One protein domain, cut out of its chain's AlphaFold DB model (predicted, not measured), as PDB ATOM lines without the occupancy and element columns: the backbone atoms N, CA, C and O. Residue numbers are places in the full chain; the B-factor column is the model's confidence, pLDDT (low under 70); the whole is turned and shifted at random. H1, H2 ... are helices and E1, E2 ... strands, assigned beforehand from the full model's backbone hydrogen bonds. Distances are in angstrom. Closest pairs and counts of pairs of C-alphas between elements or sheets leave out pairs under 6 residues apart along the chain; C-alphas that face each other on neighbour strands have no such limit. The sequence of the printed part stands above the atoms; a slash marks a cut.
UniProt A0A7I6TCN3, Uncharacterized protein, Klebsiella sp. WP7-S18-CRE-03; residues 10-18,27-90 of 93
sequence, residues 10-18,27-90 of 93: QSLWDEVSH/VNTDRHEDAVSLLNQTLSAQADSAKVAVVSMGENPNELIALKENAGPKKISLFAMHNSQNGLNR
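This is residues 10 to 18 and 27 to 90 of the 93 residues of an uncharacterized protein of Klebsiella sp. WP7-S18-CRE-03 (UniProt A0A7I6TCN3). Helix H2 and a ribbon of two parallel strands, E1 and E2, make two arms set loosely side by side, the chain folding back between them from H2 into E1, with H2 and E1 closest at Leu 43 and Val 52. Short H3 sits near both arms, short H4 lies at the far end of the ribbon, and H1 stands free, detached from the rest. The 73 printed residues hold four named helices and two named strands in the order H1 H2 E1 H3 E2 H4, in the class mixed, helices and strands. The whole is only just compact, close to loose, with a radius of gyration of the C-alphas of 13.5 A and spans of 35 by 29 by 20 A.

H1, residues 10 to 17, is apart from H2, residues 32 to 45. The closest C-alphas of H2 and E1, residues 52 to 57, are those of Leu 43 and Val 52, 7.9 A apart. H3, residues 61 to 64, is close to H2 but not clearly touching, with C-alphas Val 36 and Leu 64 closest at 6.2 A. E1 and E2, residues 76 to 81, are parallel at 18 degrees; N 54 and O 77 are 2.8 A apart, within hydrogen-bond range. E1, H3 and E2 form a strand-helix-strand unit, two parallel neighbour strands with a helix between them in the chain, with a right-handed crossover. H4, residues 87 to 90, comes closest to E2 at C-alphas Met 81 and Gly 87, 5.7 A. Every O i to N i+4 pair is within range in H2 and 2 of 4 are in H1; H3 and H4 are too short for one.

H1 begins at C-alpha 10 (-8.593, -22.372, -12.724) and measures 11.1 A. H2 measures 20.1 A, E1 16.8 A and E2 16.1 A. H3 measures 5.1 A and H4 5.6 A, ending at C-alpha 90 (22.086, -16.165, -34.345).

The C-alphas farthest apart, Ser 11 and Arg 90, are 38.2 A apart. Residues 19 to 26 are not printed, and C-alphas 18 and 27 are 15.6 A apart across this cut. The link from H3 to E2 is long, 11 residues. The pLDDT is under 70 at residues 10 to 18, 68 to 71 and 85 to 90.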
ATOM      1  N   GLN A  10      -7.736 -23.220 -13.566       48.41
ATOM      2  CA  GLN A  10      -8.593 -22.372 -12.724       48.41
ATOM      3  C   GLN A  10      -7.900 -22.016 -11.401       48.41
ATOM      4  O   GLN A  10      -8.003 -20.878 -10.964       48.41
ATOM      5  N   SER A  11      -7.109 -22.936 -10.833       47.19
ATOM      6  CA  SER A  11      -6.283 -22.650  -9.649       47.19
ATOM      7  C   SER A  11      -5.031 -21.824  -9.956       47.19
ATOM      8  O   SER A  11      -4.596 -21.041  -9.125       47.19
ATOM      9  N   LEU A  12      -4.452 -21.979 -11.147       52.97
ATOM     10  CA  LEU A  12      -3.189 -21.330 -11.512       52.97
ATOM     11  C   LEU A  12      -3.390 -19.898 -12.024       52.97
ATOM     12  O   LEU A  12      -2.456 -19.112 -11.981       52.97
ATOM     13  N   TRP A  13      -4.584 -19.516 -12.497       54.59
ATOM     14  CA  TRP A  13      -4.807 -18.148 -12.977       54.59
ATOM     15  C   TRP A  13      -4.830 -17.118 -11.846       54.59
ATOM     16  O   TRP A  13      -4.397 -15.993 -12.067       54.59
ATOM     17  N   ASP A  14      -5.250 -17.475 -10.631       50.72
ATOM     18  CA  ASP A  14      -5.066 -16.581  -9.477       50.72
ATOM     19  C   ASP A  14      -3.569 -16.362  -9.201       50.72
ATOM     20  O   ASP A  14      -3.147 -15.233  -8.980       50.72
ATOM     21  N   GLU A  15      -2.731 -17.391  -9.335       52.78
ATOM     22  CA  GLU A  15      -1.274 -17.264  -9.172       52.78
ATOM     23  C   GLU A  15      -0.610 -16.504 -10.335       52.78
ATOM     24  O   GLU A  15       0.277 -15.679 -10.116       52.78
ATOM     25  N   VAL A  16      -1.073 -16.719 -11.571       54.66
ATOM     26  CA  VAL A  16      -0.563 -16.044 -12.776       54.66
ATOM     27  C   VAL A  16      -1.055 -14.593 -12.860       54.66
ATOM     28  O   VAL A  16      -0.321 -13.713 -13.296       54.66
ATOM     29  N   SER A  17      -2.270 -14.294 -12.401       53.12
ATOM     30  CA  SER A  17      -2.819 -12.928 -12.373       53.12
ATOM     31  C   SER A  17      -2.222 -12.063 -11.261       53.12
ATOM     32  O   SER A  17      -2.204 -10.840 -11.390       53.12
ATOM     33  N   HIS A  18      -1.666 -12.686 -10.216       53.38
ATOM     34  CA  HIS A  18      -0.823 -12.021  -9.222       53.38
ATOM     35  C   HIS A  18       0.641 -11.889  -9.667       53.38
ATOM     36  O   HIS A  18       1.458 -11.377  -8.897       53.38
ATOM     37  N   VAL A  27       7.716 -21.691 -18.031       79.69
ATOM     38  CA  VAL A  27       6.577 -22.606 -17.948       79.69
ATOM     39  C   VAL A  27       6.889 -23.821 -18.809       79.69
ATOM     40  O   VAL A  27       7.258 -23.676 -19.970       79.69
ATOM     41  N   ASN A  28       6.746 -25.015 -18.233       80.69
ATOM     42  CA  ASN A  28       6.798 -26.271 -18.976       80.69
ATOM     43  C   ASN A  28       5.372 -26.771 -19.202       80.69
ATOM     44  O   ASN A  28       4.552 -26.730 -18.284       80.69
ATOM     45  N   THR A  29       5.093 -27.261 -20.405       79.06
ATOM     46  CA  THR A  29       3.826 -27.910 -20.744       79.06
ATOM     47  C   THR A  29       4.110 -29.299 -21.296       79.06
ATOM     48  O   THR A  29       5.078 -29.498 -22.029       79.06
ATOM     49  N   ASP A  30       3.255 -30.263 -20.963       82.25
ATOM     50  CA  ASP A  30       3.416 -31.642 -21.442       82.25
ATOM     51  C   ASP A  30       2.991 -31.797 -22.908       82.25
ATOM     52  O   ASP A  30       3.473 -32.677 -23.622       82.25
ATOM     53  N   ARG A  31       2.075 -30.940 -23.374       83.12
ATOM     54  CA  ARG A  31       1.528 -30.972 -24.732       83.12
ATOM     55  C   ARG A  31       1.817 -29.654 -25.438       83.12
ATOM     56  O   ARG A  31       1.694 -28.575 -24.854       83.12
ATOM     57  N   HIS A  32       2.169 -29.754 -26.716       84.25
ATOM     58  CA  HIS A  32       2.441 -28.594 -27.562       84.25
ATOM     59  C   HIS A  32       1.195 -27.701 -27.728       84.25
ATOM     60  O   HIS A  32       1.285 -26.484 -27.606       84.25
ATOM     61  N   GLU A  33       0.011 -28.297 -27.902       84.50
ATOM     62  CA  GLU A  33      -1.248 -27.546 -28.033       84.50
ATOM     63  C   GLU A  33      -1.586 -26.692 -26.799       84.50
ATOM     64  O   GLU A  33      -2.174 -25.616 -26.937       84.50
ATOM     65  N   ASP A  34      -1.171 -27.128 -25.607       82.00
ATOM     66  CA  ASP A  34      -1.378 -26.383 -24.367       82.00
ATOM     67  C   ASP A  34      -0.430 -25.176 -24.293       82.00
ATOM     68  O   ASP A  34      -0.854 -24.096 -23.880       82.00
ATOM     69  N   ALA A  35       0.816 -25.305 -24.775       84.06
ATOM     70  CA  ALA A  35       1.740 -24.171 -24.910       84.06
ATOM     71  C   ALA A  35       1.207 -23.119 -25.890       84.06
ATOM     72  O   ALA A  35       1.207 -21.924 -25.585       84.06
ATOM     73  N   VAL A  36       0.709 -23.557 -27.050       85.94
ATOM     74  CA  VAL A  36       0.115 -22.663 -28.057       85.94
ATOM     75  C   VAL A  36      -1.147 -21.994 -27.518       85.94
ATOM     76  O   VAL A  36      -1.360 -20.794 -27.711       85.94
ATOM     77  N   SER A  37      -1.979 -22.741 -26.794       83.94
ATOM     78  CA  SER A  37      -3.172 -22.192 -26.152       83.94
ATOM     79  C   SER A  37      -2.804 -21.147 -25.099       83.94
ATOM     80  O   SER A  37      -3.372 -20.056 -25.119       83.94
ATOM     81  N   LEU A  38      -1.816 -21.418 -24.241       82.81
ATOM     82  CA  LEU A  38      -1.334 -20.477 -23.227       82.81
ATOM     83  C   LEU A  38      -0.750 -19.202 -23.854       82.81
ATOM     84  O   LEU A  38      -1.031 -18.101 -23.377       82.81
ATOM     85  N   LEU A  39       0.009 -19.329 -24.947       85.38
ATOM     86  CA  LEU A  39       0.519 -18.191 -25.714       85.38
ATOM     87  C   LEU A  39      -0.631 -17.295 -26.190       85.38
ATOM     88  O   LEU A  39      -0.656 -16.104 -25.884       85.38
ATOM     89  N   ASN A  40      -1.615 -17.865 -26.889       85.38
ATOM     90  CA  ASN A  40      -2.752 -17.115 -27.435       85.38
ATOM     91  C   ASN A  40      -3.604 -16.451 -26.352       85.38
ATOM     92  O   ASN A  40      -4.061 -15.316 -26.502       85.38
ATOM     93  N   GLN A  41      -3.786 -17.149 -25.239       81.31
ATOM     94  CA  GLN A  41      -4.481 -16.665 -24.055       81.31
ATOM     95  C   GLN A  41      -3.755 -15.487 -23.401       81.31
ATOM     96  O   GLN A  41      -4.372 -14.458 -23.122       81.31
ATOM     97  N   THR A  42      -2.436 -15.605 -23.246       82.31
ATOM     98  CA  THR A  42      -1.581 -14.546 -22.700       82.31
ATOM     99  C   THR A  42      -1.609 -13.312 -23.591       82.31
ATOM    100  O   THR A  42      -1.772 -12.206 -23.084       82.31
ATOM    101  N   LEU A  43      -1.505 -13.497 -24.911       83.88
ATOM    102  CA  LEU A  43      -1.600 -12.418 -25.893       83.88
ATOM    103  C   LEU A  43      -2.970 -11.730 -25.846       83.88
ATOM    104  O   LEU A  43      -3.030 -10.505 -25.818       83.88
ATOM    105  N   SER A  44      -4.056 -12.505 -25.775       83.12
ATOM    106  CA  SER A  44      -5.429 -11.979 -25.722       83.12
ATOM    107  C   SER A  44      -5.717 -11.174 -24.451       83.12
ATOM    108  O   SER A  44      -6.575 -10.295 -24.469       83.12
ATOM    109  N   ALA A  45      -5.027 -11.477 -23.348       82.12
ATOM    110  CA  ALA A  45      -5.176 -10.777 -22.075       82.12
ATOM    111  C   ALA A  45      -4.377  -9.462 -21.993       82.12
ATOM    112  O   ALA A  45      -4.592  -8.682 -21.065       82.12
ATOM    113  N   GLN A  46      -3.456  -9.204 -22.930       80.44
ATOM    114  CA  GLN A  46      -2.709  -7.946 -22.960       80.44
ATOM    115  C   GLN A  46      -3.588  -6.788 -23.440       80.44
ATOM    116  O   GLN A  46      -4.455  -6.951 -24.296       80.44
ATOM    117  N   ALA A  47      -3.317  -5.591 -22.920       81.31
ATOM    118  CA  ALA A  47      -3.970  -4.372 -23.380       81.31
ATOM    119  C   ALA A  47      -3.585  -4.029 -24.831       81.31
ATOM    120  O   ALA A  47      -2.455  -4.269 -25.256       81.31
ATOM    121  N   ASP A  48      -4.475  -3.343 -25.547       82.69
ATOM    122  CA  ASP A  48      -4.260  -2.858 -26.919       82.69
ATOM    123  C   ASP A  48      -2.941  -2.091 -27.121       82.69
ATOM    124  O   ASP A  48      -2.353  -2.125 -28.205       82.69
ATOM    125  N   SER A  49      -2.501  -1.358 -26.091       83.31
ATOM    126  CA  SER A  49      -1.294  -0.525 -26.089       83.31
ATOM    127  C   SER A  49      -0.022  -1.264 -25.657       83.31
ATOM    128  O   SER A  49       1.059  -0.668 -25.673       83.31
ATOM    129  N   ALA A  50      -0.125  -2.538 -25.268       82.50
ATOM    130  CA  ALA A  50       1.016  -3.326 -24.827       82.50
ATOM    131  C   ALA A  50       1.996  -3.563 -25.984       82.50
ATOM    132  O   ALA A  50       1.612  -3.897 -27.106       82.50
ATOM    133  N   LYS A  51       3.292  -3.403 -25.701       85.88
ATOM    134  CA  LYS A  51       4.363  -3.748 -26.640       85.88
ATOM    135  C   LYS A  51       4.728  -5.207 -26.429       85.88
ATOM    136  O   LYS A  51       5.375  -5.531 -25.437       85.88
ATOM    137  N   VAL A  52       4.313  -6.062 -27.355       85.62
ATOM    138  CA  VAL A  52       4.500  -7.507 -27.234       85.62
ATOM    139  C   VAL A  52       5.369  -8.031 -28.368       85.62
ATOM    140  O   VAL A  52       5.195  -7.658 -29.531       85.62
ATOM    141  N   ALA A  53       6.303  -8.908 -28.014       86.81
ATOM    142  CA  ALA A  53       7.098  -9.678 -28.951       86.81
ATOM    143  C   ALA A  53       6.875 -11.170 -28.692       86.81
ATOM    144  O   ALA A  53       6.917 -11.610 -27.545       86.81
ATOM    145  N   VAL A  54       6.649 -11.932 -29.759       87.56
ATOM    146  CA  VAL A  54       6.583 -13.393 -29.720       87.56
ATOM    147  C   VAL A  54       7.814 -13.928 -30.422       87.56
ATOM    148  O   VAL A  54       8.091 -13.569 -31.567       87.56
ATOM    149  N   VAL A  55       8.544 -14.783 -29.720       86.75
ATOM    150  CA  VAL A  55       9.717 -15.475 -30.239       86.75
ATOM    151  C   VAL A  55       9.405 -16.964 -30.216       86.75
ATOM    152  O   VAL A  55       9.187 -17.523 -29.143       86.75
ATOM    153  N   SER A  56       9.364 -17.598 -31.383       86.06
ATOM    154  CA  SER A  56       9.228 -19.050 -31.507       86.06
ATOM    155  C   SER A  56      10.522 -19.657 -32.037       86.06
ATOM    156  O   SER A  56      11.289 -19.013 -32.755       86.06
ATOM    157  N   MET A  57      10.775 -20.914 -31.683       84.31
ATOM    158  CA  MET A  57      11.881 -21.694 -32.229       84.31
ATOM    159  C   MET A  57      11.311 -22.854 -33.040       84.31
ATOM    160  O   MET A  57      10.469 -23.595 -32.550       84.31
ATOM    161  N   GLY A  58      11.778 -23.013 -34.275       79.25
ATOM    162  CA  GLY A  58      11.420 -24.118 -35.164       79.25
ATOM    163  C   GLY A  58      10.094 -23.986 -35.900       79.25
ATOM    164  O   GLY A  58      10.001 -24.467 -37.024       79.25
ATOM    165  N   GLU A  59       9.120 -23.285 -35.328       80.19
ATOM    166  CA  GLU A  59       7.807 -23.055 -35.935       80.19
ATOM    167  C   GLU A  59       7.601 -21.580 -36.275       80.19
ATOM    168  O   GLU A  59       8.125 -20.689 -35.596       80.19
ATOM    169  N   ASN A  60       6.836 -21.307 -37.335       81.50
ATOM    170  CA  ASN A  60       6.528 -19.939 -37.728       81.50
ATOM    171  C   ASN A  60       5.531 -19.340 -36.724       81.50
ATOM    172  O   ASN A  60       4.426 -19.861 -36.575       81.50
ATOM    173  N   PRO A  61       5.859 -18.221 -36.063       81.00
ATOM    174  CA  PRO A  61       4.979 -17.629 -35.060       81.00
ATOM    175  C   PRO A  61       3.634 -17.167 -35.646       81.00
ATOM    176  O   PRO A  61       2.658 -17.086 -34.910       81.00
ATOM    177  N   ASN A  62       3.542 -16.917 -36.960       82.31
ATOM    178  CA  ASN A  62       2.263 -16.611 -37.616       82.31
ATOM    179  C   ASN A  62       1.294 -17.801 -37.640       82.31
ATOM    180  O   ASN A  62       0.090 -17.591 -37.698       82.31
ATOM    181  N   GLU A  63       1.805 -19.033 -37.618       82.56
ATOM    182  CA  GLU A  63       0.980 -20.249 -37.636       82.56
ATOM    183  C   GLU A  63       0.513 -20.634 -36.224       82.56
ATOM    184  O   GLU A  63      -0.509 -21.297 -36.066       82.56
ATOM    185  N   LEU A  64       1.229 -20.172 -35.193       81.88
ATOM    186  CA  LEU A  64       0.914 -20.424 -33.784       81.88
ATOM    187  C   LEU A  64      -0.094 -19.419 -33.208       81.88
ATOM    188  O   LEU A  64      -0.799 -19.726 -32.244       81.88
ATOM    189  N   ILE A  65      -0.144 -18.202 -33.754       83.31
ATOM    190  CA  ILE A  65      -0.965 -17.116 -33.212       83.31
ATOM    191  C   ILE A  65      -2.344 -17.111 -33.872       83.31
ATOM    192  O   ILE A  65      -2.496 -16.813 -35.053       83.31
ATOM    193  N   ALA A  66      -3.365 -17.356 -33.061       80.00
ATOM    194  CA  ALA A  66      -4.773 -17.282 -33.410       80.00
ATOM    195  C   ALA A  66      -5.493 -16.360 -32.413       80.00
ATOM    196  O   ALA A  66      -6.088 -16.805 -31.428       80.00
ATOM    197  N   LEU A  67      -5.427 -15.051 -32.667       73.62
ATOM    198  CA  LEU A  67      -6.150 -14.048 -31.884       73.62
ATOM    199  C   LEU A  67      -7.553 -13.830 -32.448       73.62
ATOM    200  O   LEU A  67      -7.741 -13.713 -33.658       73.62
ATOM    201  N   LYS A  68      -8.548 -13.760 -31.560       69.12
ATOM    202  CA  LYS A  68      -9.912 -13.373 -31.938       69.12
ATOM    203  C   LYS A  68      -9.954 -11.870 -32.215       69.12
ATOM    204  O   LYS A  68      -9.316 -11.093 -31.505       69.12
ATOM    205  N   GLU A  69     -10.735 -11.460 -33.213       59.09
ATOM    206  CA  GLU A  69     -10.972 -10.042 -33.495       59.09
ATOM    207  C   GLU A  69     -11.487  -9.341 -32.219       59.09
ATOM    208  O   GLU A  69     -12.462  -9.791 -31.617       59.09
ATOM    209  N   ASN A  70     -10.813  -8.262 -31.801       62.03
ATOM    210  CA  ASN A  70     -11.023  -7.480 -30.564       62.03
ATOM    211  C   ASN A  70     -10.389  -7.988 -29.253       62.03
ATOM    212  O   ASN A  70     -10.733  -7.461 -28.195       62.03
ATOM    213  N   ALA A  71      -9.456  -8.946 -29.274       67.62
ATOM    214  CA  ALA A  71      -8.691  -9.313 -28.076       67.62
ATOM    215  C   ALA A  71      -7.173  -9.297 -28.328       67.62
ATOM    216  O   ALA A  71      -6.682  -9.998 -29.212       67.62
ATOM    217  N   GLY A  72      -6.436  -8.531 -27.517       76.94
ATOM    218  CA  GLY A  72      -4.973  -8.483 -27.515       76.94
ATOM    219  C   GLY A  72      -4.353  -7.187 -28.069       76.94
ATOM    220  O   GLY A  72      -5.048  -6.220 -28.381       76.94
ATOM    221  N   PRO A  73      -3.016  -7.136 -28.180       82.25
ATOM    222  CA  PRO A  73      -2.278  -5.931 -28.548       82.25
ATOM    223  C   PRO A  73      -2.450  -5.583 -30.034       82.25
ATOM    224  O   PRO A  73      -2.439  -6.455 -30.901       82.25
ATOM    225  N   LYS A  74      -2.499  -4.284 -30.363       81.31
ATOM    226  CA  LYS A  74      -2.635  -3.812 -31.760       81.31
ATOM    227  C   LYS A  74      -1.455  -4.174 -32.657       81.31
ATOM    228  O   LYS A  74      -1.585  -4.179 -33.880       81.31
ATOM    229  N   LYS A  75      -0.282  -4.393 -32.065       82.94
ATOM    230  CA  LYS A  75       0.943  -4.728 -32.785       82.94
ATOM    231  C   LYS A  75       1.709  -5.794 -32.022       82.94
ATOM    232  O   LYS A  75       2.024  -5.606 -30.850       82.94
ATOM    233  N   ILE A  76       2.058  -6.862 -32.729       85.62
ATOM    234  CA  ILE A  76       2.885  -7.952 -32.215       85.62
ATOM    235  C   ILE A  76       4.118  -8.053 -33.102       85.62
ATOM    236  O   ILE A  76       4.008  -8.166 -34.323       85.62
ATOM    237  N   SER A  77       5.297  -7.975 -32.493       87.12
ATOM    238  CA  SER A  77       6.556  -8.251 -33.182       87.12
ATOM    239  C   SER A  77       6.814  -9.750 -33.170       87.12
ATOM    240  O   SER A  77       6.879 -10.353 -32.104       87.12
ATOM    241  N   LEU A  78       6.950 -10.352 -34.346       86.31
ATOM    242  CA  LEU A  78       7.131 -11.792 -34.490       86.31
ATOM    243  C   LEU A  78       8.568 -12.111 -34.881       86.31
ATOM    244  O   LEU A  78       9.092 -11.541 -35.837       86.31
ATOM    245  N   PHE A  79       9.179 -13.039 -34.156       84.50
ATOM    246  CA  PHE A  79      10.530 -13.521 -34.407       84.50
ATOM    247  C   PHE A  79      10.516 -15.046 -34.471       84.50
ATOM    248  O   PHE A  79       9.961 -15.704 -33.592       84.50
ATOM    249  N   ALA A  80      11.137 -15.599 -35.509       82.25
ATOM    250  CA  ALA A  80      11.285 -17.035 -35.692       82.25
ATOM    251  C   ALA A  80      12.771 -17.399 -35.632       82.25
ATOM    252  O   ALA A  80      13.585 -16.851 -36.378       82.25
ATOM    253  N   MET A  81      13.123 -18.333 -34.757       79.62
ATOM    254  CA  MET A  81      14.457 -18.914 -34.667       79.62
ATOM    255  C   MET A  81      14.497 -20.266 -35.376       79.62
ATOM    256  O   MET A  81      13.535 -21.033 -35.351       79.62
ATOM    257  N   HIS A  82      15.642 -20.595 -35.972       73.94
ATOM    258  CA  HIS A  82      15.862 -21.923 -36.541       73.94
ATOM    259  C   HIS A  82      15.931 -22.971 -35.425       73.94
ATOM    260  O   HIS A  82      16.575 -22.728 -34.402       73.94
ATOM    261  N   ASN A  83      15.322 -24.143 -35.651       73.00
ATOM    262  CA  ASN A  83      15.359 -25.287 -34.734       73.00
ATOM    263  C   ASN A  83      16.760 -25.918 -34.687       73.00
ATOM    264  O   ASN A  83      17.025 -26.967 -35.271       73.00
ATOM    265  N   SER A  84      17.701 -25.221 -34.063       72.81
ATOM    266  CA  SER A  84      19.070 -25.674 -33.870       72.81
ATOM    267  C   SER A  84      19.513 -25.316 -32.464       72.81
ATOM    268  O   SER A  84      19.105 -24.295 -31.913       72.81
ATOM    269  N   GLN A  85      20.395 -26.135 -31.898       62.75
ATOM    270  CA  GLN A  85      20.894 -25.987 -30.528       62.75
ATOM    271  C   GLN A  85      21.568 -24.619 -30.269       62.75
ATOM    272  O   GLN A  85      21.658 -24.189 -29.125       62.75
ATOM    273  N   ASN A  86      21.968 -23.906 -31.335       60.75
ATOM    274  CA  ASN A  86      22.572 -22.568 -31.312       60.75
ATOM    275  C   ASN A  86      21.645 -21.453 -31.843       60.75
ATOM    276  O   ASN A  86      22.126 -20.366 -32.165       60.75
ATOM    277  N   GLY A  87      20.334 -21.687 -31.958       58.59
ATOM    278  CA  GLY A  87      19.387 -20.719 -32.532       58.59
ATOM    279  C   GLY A  87      19.401 -19.351 -31.837       58.59
ATOM    280  O   GLY A  87      19.304 -18.327 -32.508       58.59
ATOM    281  N   LEU A  88      19.632 -19.330 -30.519       57.81
ATOM    282  CA  LEU A  88      19.749 -18.107 -29.716       57.81
ATOM    283  C   LEU A  88      20.975 -17.249 -30.078       57.81
ATOM    284  O   LEU A  88      20.888 -16.026 -30.039       57.81
ATOM    285  N   ASN A  89      22.090 -17.864 -30.489       55.06
ATOM    286  CA  ASN A  89      23.325 -17.141 -30.820       55.06
ATOM    287  C   ASN A  89      23.214 -16.362 -32.139       55.06
ATOM    288  O   ASN A  89      23.982 -15.437 -32.372       55.06
ATOM    289  N   ARG A  90      22.257 -16.728 -33.000       48.06
ATOM    290  CA  ARG A  90      22.086 -16.165 -34.345       48.06
ATOM    291  C   ARG A  90      21.078 -15.016 -34.434       48.06
ATOM    292  O   ARG A  90      20.908 -14.465 -35.510       48.06
TER     293      ARG A  90